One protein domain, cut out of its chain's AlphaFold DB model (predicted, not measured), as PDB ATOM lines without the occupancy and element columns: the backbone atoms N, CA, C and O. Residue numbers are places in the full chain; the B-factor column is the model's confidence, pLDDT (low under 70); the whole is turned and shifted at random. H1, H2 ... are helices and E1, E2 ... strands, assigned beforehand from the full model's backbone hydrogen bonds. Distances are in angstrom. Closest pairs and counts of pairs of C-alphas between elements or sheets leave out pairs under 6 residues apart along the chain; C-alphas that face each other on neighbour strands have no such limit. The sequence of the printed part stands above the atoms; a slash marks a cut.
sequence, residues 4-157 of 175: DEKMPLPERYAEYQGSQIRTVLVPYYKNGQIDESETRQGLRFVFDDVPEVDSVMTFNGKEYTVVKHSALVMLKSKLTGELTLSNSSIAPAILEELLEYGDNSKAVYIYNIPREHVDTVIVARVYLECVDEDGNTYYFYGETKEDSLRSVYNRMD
ATOM      1  N   ASP A   4      -3.868 -37.160 -23.082       55.06
ATOM      2  CA  ASP A   4      -3.994 -37.709 -21.719       55.06
ATOM      3  C   ASP A   4      -4.121 -36.592 -20.661       55.06
ATOM      4  O   ASP A   4      -3.934 -36.807 -19.463       55.06
ATOM      5  N   GLU A   5      -4.411 -35.365 -21.098       63.34
ATOM      6  CA  GLU A   5      -4.702 -34.249 -20.226       63.34
ATOM      7  C   GLU A   5      -5.959 -34.589 -19.432       63.34
ATOM      8  O   GLU A   5      -7.008 -34.934 -19.975       63.34
ATOM      9  N   LYS A   6      -5.819 -34.551 -18.109       73.62
ATOM     10  CA  LYS A   6      -6.894 -34.861 -17.180       73.62
ATOM     11  C   LYS A   6      -8.047 -33.888 -17.403       73.62
ATOM     12  O   LYS A   6      -7.963 -32.726 -17.002       73.62
ATOM     13  N   MET A   7      -9.156 -34.392 -17.932       87.44
ATOM     14  CA  MET A   7     -10.407 -33.646 -17.973       87.44
ATOM     15  C   MET A   7     -11.313 -34.141 -16.842       87.44
ATOM     16  O   MET A   7     -11.639 -35.326 -16.806       87.44
ATOM     17  N   PRO A   8     -11.694 -33.303 -15.864       87.75
ATOM     18  CA  PRO A   8     -12.651 -33.726 -14.850       87.75
ATOM     19  C   PRO A   8     -14.022 -33.955 -15.490       87.75
ATOM     20  O   PRO A   8     -14.437 -33.193 -16.366       87.75
ATOM     21  N   LEU A   9     -14.741 -34.982 -15.037       86.06
ATOM     22  CA  LEU A   9     -16.147 -35.127 -15.395       86.06
ATOM     23  C   LEU A   9     -16.951 -33.914 -14.898       86.06
ATOM     24  O   LEU A   9     -16.705 -33.444 -13.784       86.06
ATOM     25  N   PRO A  10     -17.904 -33.396 -15.697       82.12
ATOM     26  CA  PRO A  10     -18.847 -32.390 -15.225       82.12
ATOM     27  C   PRO A  10     -19.547 -32.850 -13.944       82.12
ATOM     28  O   PRO A  10     -19.908 -34.016 -13.841       82.12
ATOM     29  N   GLU A  11     -19.805 -31.924 -13.018       71.94
ATOM     30  CA  GLU A  11     -20.353 -32.212 -11.680       71.94
ATOM     31  C   GLU A  11     -21.616 -33.087 -11.718       71.94
ATOM     32  O   GLU A  11     -21.707 -34.072 -10.999       71.94
ATOM     33  N   ARG A  12     -22.527 -32.821 -12.665       73.19
ATOM     34  CA  ARG A  12     -23.757 -33.612 -12.881       73.19
ATOM     35  C   ARG A  12     -23.541 -35.097 -13.221       73.19
ATOM     36  O   ARG A  12     -24.490 -35.862 -13.180       73.19
ATOM     37  N   TYR A  13     -22.339 -35.460 -13.658       70.81
ATOM     38  CA  TYR A  13     -21.909 -36.821 -14.011       70.81
ATOM     39  C   TYR A  13     -20.798 -37.322 -13.090       70.81
ATOM     40  O   TYR A  13     -20.260 -38.412 -13.276       70.81
ATOM     41  N   ALA A  14     -20.399 -36.475 -12.147       59.16
ATOM     42  CA  ALA A  14     -19.398 -36.763 -11.152       59.16
ATOM     43  C   ALA A  14     -20.056 -37.078  -9.805       59.16
ATOM     44  O   ALA A  14     -19.388 -36.986  -8.785       59.16
ATOM     45  N   GLU A  15     -21.344 -37.430  -9.764       56.38
ATOM     46  CA  GLU A  15     -21.934 -37.984  -8.549       56.38
ATOM     47  C   GLU A  15     -21.585 -39.469  -8.434       56.38
ATOM     48  O   GLU A  15     -21.674 -40.242  -9.383       56.38
ATOM     49  N   TYR A  16     -21.162 -39.892  -7.244       61.22
ATOM     50  CA  TYR A  16     -20.798 -41.281  -6.995       61.22
ATOM     51  C   TYR A  16     -21.495 -41.798  -5.756       61.22
ATOM     52  O   TYR A  16     -21.316 -41.214  -4.689       61.22
ATOM     53  N   GLN A  17     -22.132 -42.974  -5.805       64.69
ATOM     54  CA  GLN A  17     -22.740 -43.504  -4.581       64.69
ATOM     55  C   GLN A  17     -22.237 -44.875  -4.186       64.69
ATOM     56  O   GLN A  17     -22.405 -45.854  -4.885       64.69
ATOM     57  N   GLY A  18     -21.603 -44.907  -3.016       73.50
ATOM     58  CA  GLY A  18     -21.421 -46.105  -2.211       73.50
ATOM     59  C   GLY A  18     -20.328 -47.083  -2.635       73.50
ATOM     60  O   GLY A  18     -19.842 -47.104  -3.769       73.50
ATOM     61  N   SER A  19     -19.992 -47.910  -1.651       85.56
ATOM     62  CA  SER A  19     -19.265 -49.164  -1.789       85.56
ATOM     63  C   SER A  19     -19.999 -50.207  -0.946       85.56
ATOM     64  O   SER A  19     -20.582 -49.864   0.086       85.56
ATOM     65  N   GLN A  20     -20.011 -51.463  -1.384       88.56
ATOM     66  CA  GLN A  20     -20.762 -52.553  -0.758       88.56
ATOM     67  C   GLN A  20     -19.880 -53.795  -0.638       88.56
ATOM     68  O   GLN A  20     -19.067 -54.065  -1.518       88.56
ATOM     69  N   ILE A  21     -20.069 -54.575   0.421       91.12
ATOM     70  CA  ILE A  21     -19.488 -55.918   0.543       91.12
ATOM     71  C   ILE A  21     -20.518 -56.963   0.104       91.12
ATOM     72  O   ILE A  21     -21.722 -56.686   0.136       91.12
ATOM     73  N   ARG A  22     -20.090 -58.160  -0.317       87.62
ATOM     74  CA  ARG A  22     -21.058 -59.232  -0.600       87.62
ATOM     75  C   ARG A  22     -21.670 -59.725   0.705       87.62
ATOM     76  O   ARG A  22     -21.013 -59.806   1.740       87.62
ATOM     77  N   THR A  23     -22.935 -60.108   0.628       87.88
ATOM     78  CA  THR A  23     -23.678 -60.675   1.757       87.88
ATOM     79  C   THR A  23     -23.329 -62.139   2.025       87.88
ATOM     80  O   THR A  23     -23.646 -62.644   3.100       87.88
ATOM     81  N   VAL A  24     -22.657 -62.801   1.075       87.56
ATOM     82  CA  VAL A  24     -22.210 -64.199   1.149       87.56
ATOM     83  C   VAL A  24     -20.749 -64.322   0.719       87.56
ATOM     84  O   VAL A  24     -20.307 -63.623  -0.200       87.56
ATOM     85  N   LEU A  25     -20.009 -65.220   1.370       87.50
ATOM     86  CA  LEU A  25     -18.673 -65.613   0.927       87.50
ATOM     87  C   LEU A  25     -18.782 -66.539  -0.288       87.50
ATOM     88  O   LEU A  25     -19.793 -67.219  -0.475       87.50
ATOM     89  N   VAL A  26     -17.747 -66.560  -1.124       83.69
ATOM     90  CA  VAL A  26     -17.692 -67.436  -2.301       83.69
ATOM     91  C   VAL A  26     -16.430 -68.292  -2.268       83.69
ATOM     92  O   VAL A  26     -15.383 -67.773  -1.876       83.69
ATOM     93  N   PRO A  27     -16.513 -69.584  -2.647       81.19
ATOM     94  CA  PRO A  27     -15.347 -70.455  -2.696       81.19
ATOM     95  C   PRO A  27     -14.263 -69.900  -3.613       81.19
ATOM     96  O   PRO A  27     -14.550 -69.337  -4.674       81.19
ATOM     97  N   TYR A  28     -13.015 -70.079  -3.209       80.81
ATOM     98  CA  TYR A  28     -11.873 -69.691  -4.016       80.81
ATOM     99  C   TYR A  28     -11.597 -70.734  -5.110       80.81
ATOM    100  O   TYR A  28     -11.577 -71.938  -4.860       80.81
ATOM    101  N   TYR A  29     -11.381 -70.264  -6.342       72.31
ATOM    102  CA  TYR A  29     -11.035 -71.105  -7.488       72.31
ATOM    103  C   TYR A  29      -9.570 -70.894  -7.852       72.31
ATOM    104  O   TYR A  29      -9.182 -69.800  -8.261       72.31
ATOM    105  N   LYS A  30      -8.775 -71.962  -7.785       70.44
ATOM    106  CA  LYS A  30      -7.360 -71.946  -8.158       70.44
ATOM    107  C   LYS A  30      -7.079 -73.010  -9.203       70.44
ATOM    108  O   LYS A  30      -7.359 -74.186  -8.992       70.44
ATOM    109  N   ASN A  31      -6.524 -72.606 -10.347       71.06
ATOM    110  CA  ASN A  31      -6.193 -73.514 -11.456       71.06
ATOM    111  C   ASN A  31      -7.372 -74.411 -11.901       71.06
ATOM    112  O   ASN A  31      -7.180 -75.572 -12.258       71.06
ATOM    113  N   GLY A  32      -8.602 -73.886 -11.856       72.56
ATOM    114  CA  GLY A  32      -9.816 -74.623 -12.229       72.56
ATOM    115  C   GLY A  32     -10.346 -75.601 -11.173       72.56
ATOM    116  O   GLY A  32     -11.287 -76.336 -11.462       72.56
ATOM    117  N   GLN A  33      -9.777 -75.611  -9.965       76.38
ATOM    118  CA  GLN A  33     -10.261 -76.394  -8.826       76.38
ATOM    119  C   GLN A  33     -10.795 -75.478  -7.723       76.38
ATOM    120  O   GLN A  33     -10.241 -74.405  -7.487       76.38
ATOM    121  N   ILE A  34     -11.877 -75.903  -7.067       77.12
ATOM    122  CA  ILE A  34     -12.458 -75.204  -5.916       77.12
ATOM    123  C   ILE A  34     -11.697 -75.623  -4.664       77.12
ATOM    124  O   ILE A  34     -11.598 -76.819  -4.383       77.12
ATOM    125  N   ASP A  35     -11.203 -74.649  -3.908       79.75
ATOM    126  CA  ASP A  35     -10.820 -74.863  -2.519       79.75
ATOM    127  C   ASP A  35     -12.060 -74.659  -1.638       79.75
ATOM    128  O   ASP A  35     -12.505 -73.536  -1.408       79.75
ATOM    129  N   GLU A  36     -12.665 -75.757  -1.182       76.44
ATOM    130  CA  GLU A  36     -13.866 -75.706  -0.336       76.44
ATOM    131  C   GLU A  36     -13.573 -75.197   1.084       76.44
ATOM    132  O   GLU A  36     -14.500 -74.817   1.801       76.44
ATOM    133  N   SER A  37     -12.302 -75.190   1.501       78.38
ATOM    134  CA  SER A  37     -11.884 -74.719   2.825       78.38
ATOM    135  C   SER A  37     -11.596 -73.220   2.861       78.38
ATOM    136  O   SER A  37     -11.655 -72.605   3.927       78.38
ATOM    137  N   GLU A  38     -11.328 -72.622   1.698       81.75
ATOM    138  CA  GLU A  38     -11.038 -71.203   1.555       81.75
ATOM    139  C   GLU A  38     -12.203 -70.476   0.877       81.75
ATOM    140  O   GLU A  38     -12.422 -70.544  -0.335       81.75
ATOM    141  N   THR A  39     -12.949 -69.717   1.673       86.94
ATOM    142  CA  THR A  39     -13.977 -68.809   1.169       86.94
ATOM    143  C   THR A  39     -13.454 -67.381   1.182       86.94
ATOM    144  O   THR A  39     -12.630 -67.009   2.018       86.94
ATOM    145  N   ARG A  40     -13.892 -66.568   0.220       88.12
ATOM    146  CA  ARG A  40     -13.397 -65.202   0.036       88.12
ATOM    147  C   ARG A  40     -14.521 -64.196  -0.128       88.12
ATOM    148  O   ARG A  40     -15.645 -64.529  -0.511       88.12
ATOM    149  N   GLN A  41     -14.191 -62.945   0.164       89.31
ATOM    150  CA  GLN A  41     -15.119 -61.827   0.118       89.31
ATOM    151  C   GLN A  41     -14.949 -61.021  -1.181       89.31
ATOM    152  O   GLN A  41     -13.960 -61.162  -1.903       89.31
ATOM    153  N   GLY A  42     -15.929 -60.174  -1.496       87.62
ATOM    154  CA  GLY A  42     -15.833 -59.192  -2.567       87.62
ATOM    155  C   GLY A  42     -16.235 -57.790  -2.121       87.62
ATOM    156  O   GLY A  42     -17.072 -57.614  -1.235       87.62
ATOM    157  N   LEU A  43     -15.633 -56.802  -2.774       87.12
ATOM    158  CA  LEU A  43     -15.894 -55.380  -2.610       87.12
ATOM    159  C   LEU A  43     -16.439 -54.821  -3.924       87.12
ATOM    160  O   LEU A  43     -15.842 -54.997  -4.983       87.12
ATOM    161  N   ARG A  44     -17.568 -54.127  -3.857       85.62
ATOM    162  CA  ARG A  44     -18.193 -53.444  -4.985       85.62
ATOM    163  C   ARG A  44     -18.072 -51.939  -4.798       85.62
ATOM    164  O   ARG A  44     -18.484 -51.431  -3.762       85.62
ATOM    165  N   PHE A  45     -17.617 -51.236  -5.826       84.56
ATOM    166  CA  PHE A  45     -17.738 -49.786  -5.963       84.56
ATOM    167  C   PHE A  45     -18.900 -49.479  -6.904       84.56
ATOM    168  O   PHE A  45     -18.980 -50.063  -7.985       84.56
ATOM    169  N   VAL A  46     -19.808 -48.595  -6.497       80.69
ATOM    170  CA  VAL A  46     -20.955 -48.182  -7.318       80.69
ATOM    171  C   VAL A  46     -20.748 -46.749  -7.807       80.69
ATOM    172  O   VAL A  46     -20.201 -45.903  -7.096       80.69
ATOM    173  N   PHE A  47     -21.115 -46.500  -9.059       78.81
ATOM    174  CA  PHE A  47     -20.947 -45.235  -9.759       78.81
ATOM    175  C   PHE A  47     -22.296 -44.872 -10.369       78.81
ATOM    176  O   PHE A  47     -22.787 -45.575 -11.253       78.81
ATOM    177  N   ASP A  48     -22.890 -43.797  -9.867       75.50
ATOM    178  CA  ASP A  48     -24.167 -43.304 -10.365       75.50
ATOM    179  C   ASP A  48     -23.914 -42.281 -11.471       75.50
ATOM    180  O   ASP A  48     -22.789 -41.821 -11.654       75.50
ATOM    181  N   ASP A  49     -24.943 -42.009 -12.271       77.12
ATOM    182  CA  ASP A  49     -24.941 -40.953 -13.291       77.12
ATOM    183  C   ASP A  49     -23.761 -40.966 -14.281       77.12
ATOM    184  O   ASP A  49     -23.466 -39.962 -14.934       77.12
ATOM    185  N   VAL A  50     -23.128 -42.133 -14.460       81.12
ATOM    186  CA  VAL A  50     -22.126 -42.365 -15.503       81.12
ATOM    187  C   VAL A  50     -22.798 -42.169 -16.866       81.12
ATOM    188  O   VAL A  50     -23.760 -42.888 -17.162       81.12
ATOM    189  N   PRO A  51     -22.314 -41.230 -17.702       85.25
ATOM    190  CA  PRO A  51     -22.864 -40.995 -19.030       85.25
ATOM    191  C   PRO A  51     -22.869 -42.264 -19.874       85.25
ATOM    192  O   PRO A  51     -21.866 -42.971 -19.930       85.25
ATOM    193  N   GLU A  52     -23.990 -42.531 -20.542       85.50
ATOM    194  CA  GLU A  52     -24.136 -43.675 -21.444       85.50
ATOM    195  C   GLU A  52     -23.251 -43.510 -22.685       85.50
ATOM    196  O   GLU A  52     -22.980 -42.390 -23.131       85.50
ATOM    197  N   VAL A  53     -22.841 -44.630 -23.280       88.69
ATOM    198  CA  VAL A  53     -22.241 -44.616 -24.622       88.69
ATOM    199  C   VAL A  53     -23.234 -43.999 -25.616       88.69
ATOM    200  O   VAL A  53     -24.447 -44.131 -25.460       88.69
ATOM    201  N   ASP A  54     -22.708 -43.271 -26.597       92.38
ATOM    202  CA  ASP A  54     -23.427 -42.468 -27.593       92.38
ATOM    203  C   ASP A  54     -24.136 -41.218 -27.038       92.38
ATOM    204  O   ASP A  54     -24.750 -40.462 -27.795       92.38
ATOM    205  N   SER A  55     -24.031 -40.941 -25.732       92.06
ATOM    206  CA  SER A  55     -24.513 -39.679 -25.163       92.06
ATOM    207  C   SER A  55     -23.549 -38.519 -25.435       92.06
ATOM    208  O   SER A  55     -22.336 -38.702 -25.557       92.06
ATOM    209  N   VAL A  56     -24.097 -37.302 -25.517       92.88
ATOM    210  CA  VAL A  56     -23.319 -36.067 -25.685       92.88
ATOM    211  C   VAL A  56     -23.191 -35.354 -24.345       92.88
ATOM    212  O   VAL A  56     -24.182 -35.058 -23.671       92.88
ATOM    213  N   MET A  57     -21.955 -35.040 -23.970       90.75
ATOM    214  CA  MET A  57     -21.629 -34.234 -22.802       90.75
ATOM    215  C   MET A  57     -21.034 -32.890 -23.219       90.75
ATOM    216  O   MET A  57     -20.243 -32.806 -24.152       90.75
ATOM    217  N   THR A  58     -21.388 -31.829 -22.495       90.25
ATOM    218  CA  THR A  58     -20.821 -30.495 -22.709       90.25
ATOM    219  C   THR A  58     -19.806 -30.193 -21.616       90.25
ATOM    220  O   THR A  58     -20.135 -30.257 -20.429       90.25
ATOM    221  N   PHE A  59     -18.587 -29.822 -22.001       88.94
ATOM    222  CA  PHE A  59     -17.537 -29.394 -21.082       88.94
ATOM    223  C   PHE A  59     -16.814 -28.171 -21.647       88.94
ATOM    224  O   PHE A  59     -16.419 -28.156 -22.810       88.94
ATOM    225  N   ASN A  60     -16.676 -27.115 -20.840       88.31
ATOM    226  CA  ASN A  60     -16.084 -25.833 -21.254       88.31
ATOM    227  C   ASN A  60     -16.658 -25.267 -22.572       88.31
ATOM    228  O   ASN A  60     -15.935 -24.684 -23.376       88.31
ATOM    229  N   GLY A  61     -17.965 -25.445 -22.796       88.31
ATOM    230  CA  GLY A  61     -18.663 -24.960 -23.992       88.31
ATOM    231  C   GLY A  61     -18.423 -25.776 -25.267       88.31
ATOM    232  O   GLY A  61     -18.878 -25.356 -26.324       88.31
ATOM    233  N   LYS A  62     -17.732 -26.918 -25.177       91.31
ATOM    234  CA  LYS A  62     -17.555 -27.880 -26.272       91.31
ATOM    235  C   LYS A  62     -18.365 -29.144 -26.019       91.31
ATOM    236  O   LYS A  62     -18.535 -29.540 -24.864       91.31
ATOM    237  N   GLU A  63     -18.839 -29.762 -27.090       93.62
ATOM    238  CA  GLU A  63     -19.546 -31.039 -27.052       93.62
ATOM    239  C   GLU A  63     -18.585 -32.204 -27.293       93.62
ATOM    240  O   GLU A  63     -17.650 -32.113 -28.090       93.62
ATOM    241  N   TYR A  64     -18.819 -33.293 -26.568       94.44
ATOM    242  CA  TYR A  64     -18.056 -34.525 -26.658       94.44
ATOM    243  C   TYR A  64     -19.023 -35.707 -26.659       94.44
ATOM    244  O   TYR A  64     -19.881 -35.807 -25.780       94.44
ATOM    245  N   THR A  65     -18.870 -36.614 -27.616       95.62
ATOM    246  CA  THR A  65     -19.649 -37.855 -27.687       95.62
ATOM    247  C   THR A  65     -18.929 -38.943 -26.906       95.62
ATOM    248  O   THR A  65     -17.755 -39.216 -27.159       95.62
ATOM    249  N   VAL A  66     -19.617 -39.571 -25.957       92.25
ATOM    250  CA  VAL A  66     -19.081 -40.685 -25.169       92.25
ATOM    251  C   VAL A  66     -19.020 -41.927 -26.050       92.25
ATOM    252  O   VAL A  66     -20.049 -42.421 -26.494       92.25
ATOM    253  N   VAL A  67     -17.821 -42.457 -26.288       93.44
ATOM    254  CA  VAL A  67     -17.637 -43.683 -27.090       93.44
ATOM    255  C   VAL A  67     -17.370 -44.905 -26.220       93.44
ATOM    256  O   VAL A  67     -17.612 -46.037 -26.636       93.44
ATOM    257  N   LYS A  68     -16.892 -44.692 -24.992       86.44
ATOM    258  CA  LYS A  68     -16.679 -45.749 -24.005       86.44
ATOM    259  C   LYS A  68     -16.701 -45.169 -22.600       86.44
ATOM    260  O   LYS A  68     -16.192 -44.083 -22.352       86.44
ATOM    261  N   HIS A  69     -17.197 -45.956 -21.662       82.94
ATOM    262  CA  HIS A  69     -16.987 -45.756 -20.234       82.94
ATOM    263  C   HIS A  69     -16.343 -47.009 -19.636       82.94
ATOM    264  O   HIS A  69     -16.652 -48.139 -20.031       82.94
ATOM    265  N   SER A  70     -15.434 -46.843 -18.686       82.00
ATOM    266  CA  SER A  70     -14.863 -47.960 -17.934       82.00
ATOM    267  C   SER A  70     -14.316 -47.458 -16.600       82.00
ATOM    268  O   SER A  70     -14.530 -46.306 -16.226       82.00
ATOM    269  N   ALA A  71     -13.646 -48.323 -15.850       79.44
ATOM    270  CA  ALA A  71     -13.099 -47.984 -14.554       79.44
ATOM    271  C   ALA A  71     -11.672 -48.500 -14.387       79.44
ATOM    272  O   ALA A  71     -11.293 -49.556 -14.890       79.44
ATOM    273  N   LEU A  72     -10.893 -47.729 -13.643       81.56
ATOM    274  CA  LEU A  72      -9.545 -48.030 -13.201       81.56
ATOM    275  C   LEU A  72      -9.609 -48.523 -11.762       81.56
ATOM    276  O   LEU A  72     -10.363 -47.978 -10.955       81.56
ATOM    277  N   VAL A  73      -8.787 -49.519 -11.434       80.06
ATOM    278  CA  VAL A  73      -8.659 -50.062 -10.077       80.06
ATOM    279  C   VAL A  73      -7.190 -50.244  -9.736       80.06
ATOM    280  O   VAL A  73      -6.414 -50.744 -10.548       80.06
ATOM    281  N   MET A  74      -6.794 -49.857  -8.526       82.31
ATOM    282  CA  MET A  74      -5.429 -50.029  -8.044       82.31
ATOM    283  C   MET A  74      -5.396 -50.163  -6.521       82.31
ATOM    284  O   MET A  74      -6.226 -49.604  -5.815       82.31
ATOM    285  N   LEU A  75      -4.404 -50.868  -5.983       86.06
ATOM    286  CA  LEU A  75      -4.134 -50.829  -4.546       86.06
ATOM    287  C   LEU A  75      -3.595 -49.450  -4.154       86.06
ATOM    288  O   LEU A  75      -2.656 -48.960  -4.785       86.06
ATOM    289  N   LYS A  76      -4.103 -48.848  -3.074       88.12
ATOM    290  CA  LYS A  76      -3.651 -47.518  -2.620       88.12
ATOM    291  C   LYS A  76      -2.141 -47.459  -2.391       88.12
ATOM    292  O   LYS A  76      -1.506 -46.471  -2.733       88.12
ATOM    293  N   SER A  77      -1.556 -48.545  -1.885       86.06
ATOM    294  CA  SER A  77      -0.110 -48.681  -1.654       86.06
ATOM    295  C   SER A  77       0.744 -48.663  -2.928       86.06
ATOM    296  O   SER A  77       1.961 -48.511  -2.846       86.06
ATOM    297  N   LYS A  78       0.127 -48.845  -4.099       82.88
ATOM    298  CA  LYS A  78       0.779 -48.844  -5.415       82.88
ATOM    299  C   LYS A  78       0.512 -47.563  -6.200       82.88
ATOM    300  O   LYS A  78       1.181 -47.328  -7.200       82.88
ATOM    301  N   LEU A  79      -0.429 -46.736  -5.744       84.12
ATOM    302  CA  LEU A  79      -0.788 -45.499  -6.413       84.12
ATOM    303  C   LEU A  79       0.173 -44.372  -6.024       84.12
ATOM    304  O   LEU A  79       0.202 -43.920  -4.880       84.12
ATOM    305  N   THR A  80       0.922 -43.875  -7.005       81.00
ATOM    306  CA  THR A  80       1.715 -42.648  -6.888       81.00
ATOM    307  C   THR A  80       1.005 -41.513  -7.620       81.00
ATOM    308  O   THR A  80       0.929 -41.525  -8.849       81.00
ATOM    309  N   GLY A  81       0.496 -40.529  -6.879       84.56
ATOM    310  CA  GLY A  81      -0.264 -39.416  -7.451       84.56
ATOM    311  C   GLY A  81      -1.732 -39.772  -7.694       84.56
ATOM    312  O   GLY A  81      -2.371 -40.401  -6.855       84.56
ATOM    313  N   GLU A  82      -2.275 -39.322  -8.821       84.31
ATOM    314  CA  GLU A  82      -3.684 -39.499  -9.175       84.31
ATOM    315  C   GLU A  82      -3.889 -40.723 -10.078       84.31
ATOM    316  O   GLU A  82      -3.044 -41.000 -10.922       84.31
ATOM    317  N   LEU A  83      -5.004 -41.447  -9.912       84.19
ATOM    318  CA  LEU A  83      -5.319 -42.640 -10.704       84.19
ATOM    319  C   LEU A  83      -5.822 -42.257 -12.102       84.19
ATOM    320  O   LEU A  83      -6.928 -41.748 -12.251       84.19
ATOM    321  N   THR A  84      -5.025 -42.512 -13.129       85.12
ATOM    322  CA  THR A  84      -5.280 -42.199 -14.544       85.12
ATOM    323  C   THR A  84      -4.855 -43.373 -15.431       85.12
ATOM    324  O   THR A  84      -4.228 -44.322 -14.952       85.12
ATOM    325  N   LEU A  85      -5.143 -43.311 -16.735       80.50
ATOM    326  CA  LEU A  85      -4.702 -44.338 -17.692       80.50
ATOM    327  C   LEU A  85      -3.168 -44.484 -17.762       80.50
ATOM    328  O   LEU A  85      -2.668 -45.548 -18.124       80.50
ATOM    329  N   SER A  86      -2.418 -43.454 -17.354       78.62
ATOM    330  CA  SER A  86      -0.950 -43.460 -17.341       78.62
ATOM    331  C   SER A  86      -0.333 -44.296 -16.211       78.62
ATOM    332  O   SER A  86       0.834 -44.677 -16.302       78.62
ATOM    333  N   ASN A  87      -1.093 -44.635 -15.160       73.19
ATOM    334  CA  ASN A  87      -0.619 -45.440 -14.027       73.19
ATOM    335  C   ASN A  87      -0.570 -46.940 -14.376       73.19
ATOM    336  O   ASN A  87      -1.016 -47.767 -13.586       73.19
ATOM    337  N   SER A  88      -0.069 -47.287 -15.565       53.12
ATOM    338  CA  SER A  88      -0.112 -48.605 -16.208       53.12
ATOM    339  C   SER A  88       0.441 -49.748 -15.340       53.12
ATOM    340  O   SER A  88       1.583 -50.186 -15.445       53.12
ATOM    341  N   SER A  89      -0.424 -50.246 -14.458       50.22
ATOM    342  CA  SER A  89      -0.390 -51.525 -13.746       50.22
ATOM    343  C   SER A  89      -1.763 -51.722 -13.101       50.22
ATOM    344  O   SER A  89      -1.915 -51.612 -11.885       50.22
ATOM    345  N   ILE A  90      -2.796 -52.004 -13.899       52.00
ATOM    346  CA  ILE A  90      -4.112 -52.416 -13.375       52.00
ATOM    347  C   ILE A  90      -4.026 -53.913 -13.017       52.00
ATOM    348  O   ILE A  90      -4.693 -54.734 -13.631       52.00
ATOM    349  N   ALA A  91      -3.086 -54.238 -12.111       42.78
ATOM    350  CA  ALA A  91      -2.917 -55.449 -11.293       42.78
ATOM    351  C   ALA A  91      -1.431 -55.707 -10.946       42.78
ATOM    352  O   ALA A  91      -0.671 -56.145 -11.802       42.78
ATOM    353  N   PRO A  92      -0.980 -55.533  -9.689       39.88
ATOM    354  CA  PRO A  92       0.173 -56.261  -9.169       39.88
ATOM    355  C   PRO A  92      -0.319 -57.475  -8.370       39.88
ATOM    356  O   PRO A  92      -0.821 -57.275  -7.269       39.88
ATOM    357  N   ALA A  93      -0.166 -58.689  -8.922       42.59
ATOM    358  CA  ALA A  93      -0.248 -60.048  -8.333       42.59
ATOM    359  C   ALA A  93      -1.470 -60.447  -7.465       42.59
ATOM    360  O   ALA A  93      -1.953 -61.564  -7.584       42.59
ATOM    361  N   ILE A  94      -2.006 -59.563  -6.622       44.59
ATOM    362  CA  ILE A  94      -3.236 -59.778  -5.845       44.59
ATOM    363  C   ILE A  94      -4.467 -59.726  -6.764       44.59
ATOM    364  O   ILE A  94      -5.470 -60.338  -6.444       44.59
ATOM    365  N   LEU A  95      -4.381 -59.025  -7.904       46.44
ATOM    366  CA  LEU A  95      -5.472 -58.793  -8.863       46.44
ATOM    367  C   LEU A  95      -5.490 -59.768 -10.066       46.44
ATOM    368  O   LEU A  95      -6.435 -59.703 -10.838       46.44
ATOM    369  N   GLU A  96      -4.507 -60.665 -10.245       38.81
ATOM    370  CA  GLU A  96      -4.487 -61.621 -11.385       38.81
ATOM    371  C   GLU A  96      -5.568 -62.718 -11.284       38.81
ATOM    372  O   GLU A  96      -5.916 -63.343 -12.281       38.81
ATOM    373  N   GLU A  97      -6.138 -62.920 -10.094       39.84
ATOM    374  CA  GLU A  97      -7.232 -63.870  -9.832       39.84
ATOM    375  C   GLU A  97      -8.547 -63.163  -9.466       39.84
ATOM    376  O   GLU A  97      -9.530 -63.795  -9.064       39.84
ATOM    377  N   LEU A  98      -8.557 -61.832  -9.560       43.59
ATOM    378  CA  LEU A  98      -9.712 -60.993  -9.288       43.59
ATOM    379  C   LEU A  98     -10.193 -60.431 -10.617       43.59
ATOM    380  O   LEU A  98      -9.391 -60.164 -11.499       43.59
ATOM    381  N   LEU A  99     -11.485 -60.140 -10.687       41.62
ATOM    382  CA  LEU A  99     -12.184 -59.464 -11.781       41.62
ATOM    383  C   LEU A  99     -12.828 -60.422 -12.792       41.62
ATOM    384  O   LEU A  99     -12.259 -60.805 -13.808       41.62
ATOM    385  N   GLU A 100     -14.108 -60.689 -12.545       39.28
ATOM    386  CA  GLU A 100     -15.085 -60.697 -13.627       39.28
ATOM    387  C   GLU A 100     -15.674 -59.281 -13.669       39.28
ATOM    388  O   GLU A 100     -16.199 -58.780 -12.667       39.28
ATOM    389  N   TYR A 101     -15.507 -58.600 -14.802       44.16
ATOM    390  CA  TYR A 101     -16.117 -57.297 -15.038       44.16
ATOM    391  C   TYR A 101     -17.611 -57.549 -15.255       44.16
ATOM    392  O   TYR A 101     -17.998 -58.105 -16.277       44.16
ATOM    393  N   GLY A 102     -18.445 -57.224 -14.267       41.59
ATOM    394  CA  GLY A 102     -19.892 -57.372 -14.414       41.59
ATOM    395  C   GLY A 102     -20.418 -56.520 -15.574       41.59
ATOM    396  O   GLY A 102     -19.926 -55.415 -15.797       41.59
ATOM    397  N   ASP A 103     -21.446 -57.017 -16.262       41.84
ATOM    398  CA  ASP A 103     -22.043 -56.455 -17.491       41.84
ATOM    399  C   ASP A 103     -22.524 -54.989 -17.401       41.84
ATOM    400  O   ASP A 103     -22.861 -54.383 -18.415       41.84
ATOM    401  N   ASN A 104     -22.535 -54.384 -16.210       46.66
ATOM    402  CA  ASN A 104     -23.021 -53.026 -15.992       46.66
ATOM    403  C   ASN A 104     -21.882 -52.117 -15.520       46.66
ATOM    404  O   ASN A 104     -21.550 -52.075 -14.337       46.66
ATOM    405  N   SER A 105     -21.348 -51.328 -16.451       56.78
ATOM    406  CA  SER A 105     -20.324 -50.277 -16.297       56.78
ATOM    407  C   SER A 105     -20.482 -49.300 -15.124       56.78
ATOM    408  O   SER A 105     -19.539 -48.590 -14.781       56.78
ATOM    409  N   LYS A 106     -21.655 -49.272 -14.496       64.94
ATOM    410  CA  LYS A 106     -22.004 -48.454 -13.330       64.94
ATOM    411  C   LYS A 106     -21.536 -49.060 -12.004       64.94
ATOM    412  O   LYS A 106     -21.762 -48.497 -10.937       64.94
ATOM    413  N   ALA A 107     -20.894 -50.227 -12.028       71.81
ATOM    414  CA  ALA A 107     -20.261 -50.802 -10.851       71.81
ATOM    415  C   ALA A 107     -18.978 -51.557 -11.195       71.81
ATOM    416  O   ALA A 107     -18.878 -52.223 -12.221       71.81
ATOM    417  N   VAL A 108     -18.024 -51.512 -10.270       77.19
ATOM    418  CA  VAL A 108     -16.811 -52.327 -10.310       77.19
ATOM    419  C   VAL A 108     -16.860 -53.306  -9.160       77.19
ATOM    420  O   VAL A 108     -17.012 -52.900  -8.010       77.19
ATOM    421  N   TYR A 109     -16.706 -54.588  -9.464       77.19
ATOM    422  CA  TYR A 109     -16.622 -55.636  -8.460       77.19
ATOM    423  C   TYR A 109     -15.200 -56.180  -8.395       77.19
ATOM    424  O   TYR A 109     -14.649 -56.626  -9.398       77.19
ATOM    425  N   ILE A 110     -14.627 -56.175  -7.196       80.44
ATOM    426  CA  ILE A 110     -13.397 -56.886  -6.868       80.44
ATOM    427  C   ILE A 110     -13.790 -58.118  -6.063       80.44
ATOM    428  O   ILE A 110     -14.334 -58.000  -4.967       80.44
ATOM    429  N   TYR A 111     -13.547 -59.297  -6.624       78.12
ATOM    430  CA  TYR A 111     -13.813 -60.581  -5.972       78.12
ATOM    431  C   TYR A 111     -12.566 -61.122  -5.272       78.12
ATOM    432  O   TYR A 111     -11.560 -60.426  -5.207       78.12
ATOM    433  N   ASN A 112     -12.668 -62.337  -4.729       80.19
ATOM    434  CA  ASN A 112     -11.607 -63.155  -4.131       80.19
ATOM    435  C   ASN A 112     -10.620 -62.410  -3.211       80.19
ATOM    436  O   ASN A 112      -9.428 -62.719  -3.203       80.19
ATOM    437  N   ILE A 113     -11.116 -61.471  -2.402       85.94
ATOM    438  CA  ILE A 113     -10.322 -60.795  -1.373       85.94
ATOM    439  C   ILE A 113     -10.196 -61.753  -0.178       85.94
ATOM    440  O   ILE A 113     -11.232 -62.123   0.384       85.94
ATOM    441  N   PRO A 114      -8.978 -62.175   0.210       88.00
ATOM    442  CA  PRO A 114      -8.775 -63.056   1.354       88.00
ATOM    443  C   PRO A 114      -8.883 -62.283   2.679       88.00
ATOM    444  O   PRO A 114      -8.803 -61.048   2.708       88.00
ATOM    445  N   ARG A 115      -9.092 -63.000   3.787       88.75
ATOM    446  CA  ARG A 115      -9.420 -62.402   5.095       88.75
ATOM    447  C   ARG A 115      -8.312 -61.491   5.619       88.75
ATOM    448  O   ARG A 115      -8.600 -60.408   6.121       88.75
ATOM    449  N   GLU A 116      -7.051 -61.859   5.421       88.81
ATOM    450  CA  GLU A 116      -5.869 -61.062   5.775       88.81
ATOM    451  C   GLU A 116      -5.742 -59.742   4.989       88.81
ATOM    452  O   GLU A 116      -4.884 -58.909   5.285       88.81
ATOM    453  N   HIS A 117      -6.581 -59.532   3.972       89.81
ATOM    454  CA  HIS A 117      -6.625 -58.315   3.159       89.81
ATOM    455  C   HIS A 117      -7.906 -57.503   3.361       89.81
ATOM    456  O   HIS A 117      -8.192 -56.593   2.584       89.81
ATOM    457  N   VAL A 118      -8.651 -57.773   4.434       91.44
ATOM    458  CA  VAL A 118      -9.859 -57.024   4.806       91.44
ATOM    459  C   VAL A 118      -9.612 -55.515   4.983       91.44
ATOM    460  O   VAL A 118     -10.496 -54.712   4.683       91.44
ATOM    461  N   ASP A 119      -8.403 -55.127   5.395       92.50
ATOM    462  CA  ASP A 119      -7.990 -53.731   5.597       92.50
ATOM    463  C   ASP A 119      -7.244 -53.136   4.387       92.50
ATOM    464  O   ASP A 119      -6.875 -51.959   4.388       92.50
ATOM    465  N   THR A 120      -7.018 -53.922   3.330       90.75
ATOM    466  CA  THR A 120      -6.333 -53.449   2.122       90.75
ATOM    467  C   THR A 120      -7.193 -52.406   1.415       90.75
ATOM    468  O   THR A 120      -8.297 -52.695   0.954       90.75
ATOM    469  N   VAL A 121      -6.669 -51.184   1.303       91.81
ATOM    470  CA  VAL A 121      -7.359 -50.082   0.624       91.81
ATOM    471  C   VAL A 121      -7.200 -50.213  -0.888       91.81
ATOM    472  O   VAL A 121      -6.087 -50.202  -1.429       91.81
ATOM    473  N   ILE A 122      -8.339 -50.292  -1.562       88.12
ATOM    474  CA  ILE A 122      -8.492 -50.333  -3.007       88.12
ATOM    475  C   ILE A 122      -9.003 -48.975  -3.471       88.12
ATOM    476  O   ILE A 122      -9.918 -48.394  -2.891       88.12
ATOM    477  N   VAL A 123      -8.389 -48.485  -4.532       87.50
ATOM    478  CA  VAL A 123      -8.707 -47.232  -5.191       87.50
ATOM    479  C   VAL A 123      -9.410 -47.546  -6.502       87.50
ATOM    480  O   VAL A 123      -8.875 -48.315  -7.299       87.50
ATOM    481  N   ALA A 124     -10.578 -46.958  -6.739       84.94
ATOM    482  CA  ALA A 124     -11.342 -47.124  -7.968       84.94
ATOM    483  C   ALA A 124     -11.736 -45.768  -8.562       84.94
ATOM    484  O   ALA A 124     -12.003 -44.812  -7.833       84.94
ATOM    485  N   ARG A 125     -11.784 -45.677  -9.891       84.88
ATOM    486  CA  ARG A 125     -12.136 -44.442 -10.600       84.88
ATOM    487  C   ARG A 125     -12.774 -44.743 -11.947       84.88
ATOM    488  O   ARG A 125     -12.190 -45.487 -12.724       84.88
ATOM    489  N   VAL A 126     -13.911 -44.130 -12.258       83.69
ATOM    490  CA  VAL A 126     -14.496 -44.199 -13.608       83.69
ATOM    491  C   VAL A 126     -13.797 -43.222 -14.545       83.69
ATOM    492  O   VAL A 126     -13.413 -42.119 -14.146       83.69
ATOM    493  N   TYR A 127     -13.650 -43.632 -15.799       85.94
ATOM    494  CA  TYR A 127     -13.232 -42.767 -16.885       85.94
ATOM    495  C   TYR A 127     -14.141 -42.948 -18.104       85.94
ATOM    496  O   TYR A 127     -14.685 -44.032 -18.339       85.94
ATOM    497  N   LEU A 128     -14.278 -41.880 -18.881       87.94
ATOM    498  CA  LEU A 128     -14.916 -41.876 -20.188       87.94
ATOM    499  C   LEU A 128     -13.859 -41.631 -21.250       87.94
ATOM    500  O   LEU A 128     -12.989 -40.778 -21.086       87.94
ATOM    501  N   GLU A 129     -13.963 -42.363 -22.344       90.38
ATOM    502  CA  GLU A 129     -13.341 -42.017 -23.610       90.38
ATOM    503  C   GLU A 129     -14.403 -41.307 -24.444       90.38
ATOM    504  O   GLU A 129     -15.491 -41.846 -24.683       90.38
ATOM    505  N   CYS A 130     -14.100 -40.083 -24.854       92.38
ATOM    506  CA  CYS A 130     -14.999 -39.251 -25.632       92.38
ATOM    507  C   CYS A 130     -14.306 -38.752 -26.893       92.38
ATOM    508  O   CYS A 130     -13.084 -38.623 -26.926       92.38
ATOM    509  N   VAL A 131     -15.090 -38.424 -27.914       95.06
ATOM    510  CA  VAL A 131     -14.604 -37.794 -29.144       95.06
ATOM    511  C   VAL A 131     -15.245 -36.422 -29.319       95.06
ATOM    512  O   VAL A 131     -16.434 -36.265 -29.040       95.06
ATOM    513  N   ASP A 132     -14.465 -35.425 -29.733       94.12
ATOM    514  CA  ASP A 132     -15.003 -34.120 -30.145       94.12
ATOM    515  C   ASP A 132     -15.550 -34.152 -31.589       94.12
ATOM    516  O   ASP A 132     -15.466 -35.172 -32.279       94.12
ATOM    517  N   GLU A 133     -16.111 -33.031 -32.054       91.81
ATOM    518  CA  GLU A 133     -16.644 -32.874 -33.422       91.81
ATOM    519  C   GLU A 133     -15.592 -33.119 -34.522       91.81
ATOM    520  O   GLU A 133     -15.937 -33.543 -35.626       91.81
ATOM    521  N   ASP A 134     -14.312 -32.894 -34.214       92.38
ATOM    522  CA  ASP A 134     -13.177 -33.101 -35.120       92.38
ATOM    523  C   ASP A 134     -12.647 -34.552 -35.081       92.38
ATOM    524  O   ASP A 134     -11.708 -34.900 -35.805       92.38
ATOM    525  N   GLY A 135     -13.225 -35.415 -34.236       90.88
ATOM    526  CA  GLY A 135     -12.827 -36.813 -34.061       90.88
ATOM    527  C   GLY A 135     -11.583 -37.024 -33.190       90.88
ATOM    528  O   GLY A 135     -10.988 -38.103 -33.229       90.88
ATOM    529  N   ASN A 136     -11.154 -36.028 -32.407       92.56
ATOM    530  CA  ASN A 136     -10.071 -36.194 -31.436       92.56
ATOM    531  C   ASN A 136     -10.582 -36.887 -30.168       92.56
ATOM    532  O   ASN A 136     -11.606 -36.499 -29.612       92.56
ATOM    533  N   THR A 137      -9.820 -37.860 -29.669       91.25
ATOM    534  CA  THR A 137     -10.118 -38.568 -28.417       91.25
ATOM    535  C   THR A 137      -9.678 -37.777 -27.186       91.25
ATOM    536  O   THR A 137      -8.541 -37.302 -27.121       91.25
ATOM    537  N   TYR A 138     -10.542 -37.725 -26.176       91.56
ATOM    538  CA  TYR A 138     -10.278 -37.158 -24.858       91.56
ATOM    539  C   TYR A 138     -10.721 -38.119 -23.765       91.56
ATOM    540  O   TYR A 138     -11.694 -38.857 -23.927       91.56
ATOM    541  N   TYR A 139     -10.028 -38.061 -22.630       90.50
ATOM    542  CA  TYR A 139     -10.365 -38.861 -21.465       90.50
ATOM    543  C   TYR A 139     -10.891 -37.983 -20.340       90.50
ATOM    544  O   TYR A 139     -10.169 -37.143 -19.793       90.50
ATOM    545  N   PHE A 140     -12.148 -38.216 -19.975       90.69
ATOM    546  CA  PHE A 140     -12.754 -37.600 -18.810       90.69
ATOM    547  C   PHE A 140     -12.676 -38.540 -17.627       90.69
ATOM    548  O   PHE A 140     -12.918 -39.737 -17.750       90.69
ATOM    549  N   TYR A 141     -12.366 -37.996 -16.466       88.25
ATOM    550  CA  TYR A 141     -12.139 -38.777 -15.274       88.25
ATOM    551  C   TYR A 141     -13.035 -38.318 -14.136       88.25
ATOM    552  O   TYR A 141     -13.136 -37.123 -13.845       88.25
ATOM    553  N   GLY A 142     -13.626 -39.290 -13.450       85.25
ATOM    554  CA  GLY A 142     -14.388 -39.034 -12.241       85.25
ATOM    555  C   GLY A 142     -13.521 -38.716 -11.022       85.25
ATOM    556  O   GLY A 142     -12.302 -38.605 -11.115       85.25
ATOM    557  N   GLU A 143     -14.119 -38.595  -9.848       85.69
ATOM    558  CA  GLU A 143     -13.419 -38.631  -8.577       85.69
ATOM    559  C   GLU A 143     -12.950 -40.048  -8.277       85.69
ATOM    560  O   GLU A 143     -13.431 -41.056  -8.801       85.69
ATOM    561  N   THR A 144     -11.942 -40.096  -7.424       87.06
ATOM    562  CA  THR A 144     -11.350 -41.337  -6.965       87.06
ATOM    563  C   THR A 144     -12.070 -41.797  -5.702       87.06
ATOM    564  O   THR A 144     -12.202 -41.027  -4.754       87.06
ATOM    565  N   LYS A 145     -12.503 -43.059  -5.672       85.69
ATOM    566  CA  LYS A 145     -13.019 -43.723  -4.472       85.69
ATOM    567  C   LYS A 145     -11.952 -44.595  -3.851       85.69
ATOM    568  O   LYS A 145     -11.213 -45.263  -4.564       85.69
ATOM    569  N   GLU A 146     -11.922 -44.629  -2.527       91.12
ATOM    570  CA  GLU A 146     -10.968 -45.430  -1.770       91.12
ATOM    571  C   GLU A 146     -11.702 -46.182  -0.675       91.12
ATOM    572  O   GLU A 146     -12.312 -45.574   0.204       91.12
ATOM    573  N   ASP A 147     -11.647 -47.507  -0.732       93.12
ATOM    574  CA  ASP A 147     -12.275 -48.355   0.266       93.12
ATOM    575  C   ASP A 147     -11.527 -49.660   0.487       93.12
ATOM    576  O   ASP A 147     -10.848 -50.189  -0.385       93.12
ATOM    577  N   SER A 148     -11.709 -50.187   1.686       93.00
ATOM    578  CA  SER A 148     -11.380 -51.545   2.094       93.00
ATOM    579  C   SER A 148     -12.670 -52.232   2.541       93.00
ATOM    580  O   SER A 148     -13.669 -51.567   2.835       93.00
ATOM    581  N   LEU A 149     -12.664 -53.560   2.649       93.12
ATOM    582  CA  LEU A 149     -13.805 -54.280   3.220       93.12
ATOM    583  C   LEU A 149     -14.118 -53.767   4.637       93.12
ATOM    584  O   LEU A 149     -15.281 -53.533   4.968       93.12
ATOM    585  N   ARG A 150     -13.078 -53.516   5.444       94.44
ATOM    586  CA  ARG A 150     -13.197 -52.969   6.801       94.44
ATOM    587  C   ARG A 150     -13.826 -51.582   6.827       94.44
ATOM    588  O   ARG A 150     -14.725 -51.338   7.630       94.44
ATOM    589  N   SER A 151     -13.366 -50.659   5.980       95.00
ATOM    590  CA  SER A 151     -13.895 -49.287   5.965       95.00
ATOM    591  C   SER A 151     -15.363 -49.258   5.563       95.00
ATOM    592  O   SER A 151     -16.132 -48.510   6.164       95.00
ATOM    593  N   VAL A 152     -15.768 -50.099   4.605       94.38
ATOM    594  CA  VAL A 152     -17.178 -50.247   4.227       94.38
ATOM    595  C   VAL A 152     -17.988 -50.803   5.390       94.38
ATOM    596  O   VAL A 152     -18.962 -50.169   5.787       94.38
ATOM    597  N   TYR A 153     -17.553 -51.916   5.990       94.19
ATOM    598  CA  TYR A 153     -18.235 -52.517   7.138       94.19
ATOM    599  C   TYR A 153     -18.420 -51.524   8.295       94.19
ATOM    600  O   TYR A 153     -19.505 -51.408   8.860       94.19
ATOM    601  N   ASN A 154     -17.383 -50.749   8.621       93.19
ATOM    602  CA  ASN A 154     -17.429 -49.782   9.716       93.19
ATOM    603  C   ASN A 154     -18.439 -48.648   9.482       93.19
ATOM    604  O   ASN A 154     -18.969 -48.114  10.455       93.19
ATOM    605  N   ARG A 155     -18.726 -48.296   8.221       93.19
ATOM    606  CA  ARG A 155     -19.733 -47.281   7.865       93.19
ATOM    607  C   ARG A 155     -21.159 -47.826   7.784       93.19
ATOM    608  O   ARG A 155     -22.090 -47.030   7.745       93.19
ATOM    609  N   MET A 156     -21.339 -49.146   7.736       91.38
ATOM    610  CA  MET A 156     -22.669 -49.756   7.712       91.38
ATOM    611  C   MET A 156     -23.391 -49.525   9.044       91.38
ATOM    612  O   MET A 156     -22.799 -49.670  10.121       91.38
ATOM    613  N   ASP A 157     -24.682 -49.206   8.963       91.12
ATOM    614  CA  ASP A 157     -25.567 -49.195  10.126       91.12
ATOM    615  C   ASP A 157     -25.858 -50.624  10.628       91.12
ATOM    616  O   ASP A 157     -25.536 -51.623   9.974       91.12
TER     617      ASP A 157
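This is residues 4 to 157 of the 175 residues of an uncharacterized protein of Clostridiaceae bacterium (UniProt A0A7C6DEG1). Look for two strongly twisted sheets, partly face to face as a loose sandwich, with their strands crossed; the hairpin of E3 and E4 lies toward one end of the long axis, and the hairpin of E5 and E6 toward the other. The short helix H1 packs across E2 of the smaller sheet, and a long stretch with no named element, residues 76 to 106, joins E6 to E7. The printed part has 154 residues, with ten named strands and then one named helix along the chain, and it is mostly strand. The sheet E1 E5 E6 E8 E9 E10 is branched and mixed; the sheet E2 E3 E4 E7 is branched and antiparallel. The whole is compact, with a radius of gyration of the C-alphas of 17.0 A, and only just elongated, its C-alphas spanning 56 by 37 by 29 A.

Begin in the larger sheet at E8, residues 122 to 131, which has three neighbours. On one side of it you find E6, residues 62 to 75, antiparallel, with N 72 and O 125 within hydrogen-bond range at 2.7 A. On the other side are E9, residues 137 to 141, and E10, residues 145 to 147, both antiparallel to E8; look at N 128 and O 140, 2.8 A, and at N 124 and O 145, 2.8 A. E8 and E9 form a hairpin. On the other side of E9 from E8 lies E1, residues 4 to 8, parallel to E9, with N 141 and O 7 at 2.8 A. E6 bends by 79 degrees at residue 65, and its residues 62 to 65 pair with E5, residues 56 to 59, in a hairpin, with N 64 and O 57 at 2.8 A. Now go to the second sheet and E4, residues 33 to 46, which bends by 101 degrees at residue 37. Its residues 33 to 40 pair with E3, residues 26 to 30, in a hairpin, with N 40 and O 26 at 2.8 A. Farther along, E2, residues 19 to 21, lies on one side of E4, with N 20 and O 44 at 2.8 A, and E7, residues 107 to 113, on the other side, with N 43 and O 110 at 2.8 A. The two sheets form a sandwich, two sheets face to face: the facing parts are 10.1 A centre to centre, their best planes 25 degrees apart and their strands at 48 degrees. Between the sheets, the closest C-alphas of E6 and E7 are those of Ala 71 and Val 108, 7.1 A apart. H1, residues 149 to 155, is on the second sheet, over E2 and across the strands at 68 degrees to E2 on the local plane, with a height over the sheet of 8.5 A. Its closest C-alphas to E2 are those of Val 152 and Ser 19, 6.5 A apart. In H1 every O i to N i+4 pair is within hydrogen-bond range.

Find C-alpha 122 at (-8.492, -50.333, -3.007); from there E8 runs 29.6 A to C-alpha 131. E6 starts at C-alpha 62, at (-17.555, -27.880, -26.272), and covers 34.3 A; E4 covers 30.2 A and E7 17.0 A. E9 measures 13.3 A, E3 12.7 A, E1 11.7 A and E5 10.0 A. E2 and E10 have three residues each. H1 covers 10.3 A and ends at C-alpha 155, at (-19.733, -47.281, 7.865).

The C-alphas of Ser 37 and Gly 61 are the two farthest apart, 56.9 A. The printed part runs from 4 to 157 with no cut, and the link E6 to E7, 31 residues, is long. Mean pLDDT of the printed part is 79.8; look for values under 70 at residues 4 to 5, 14 to 17 and 88 to 106 of this predicted model.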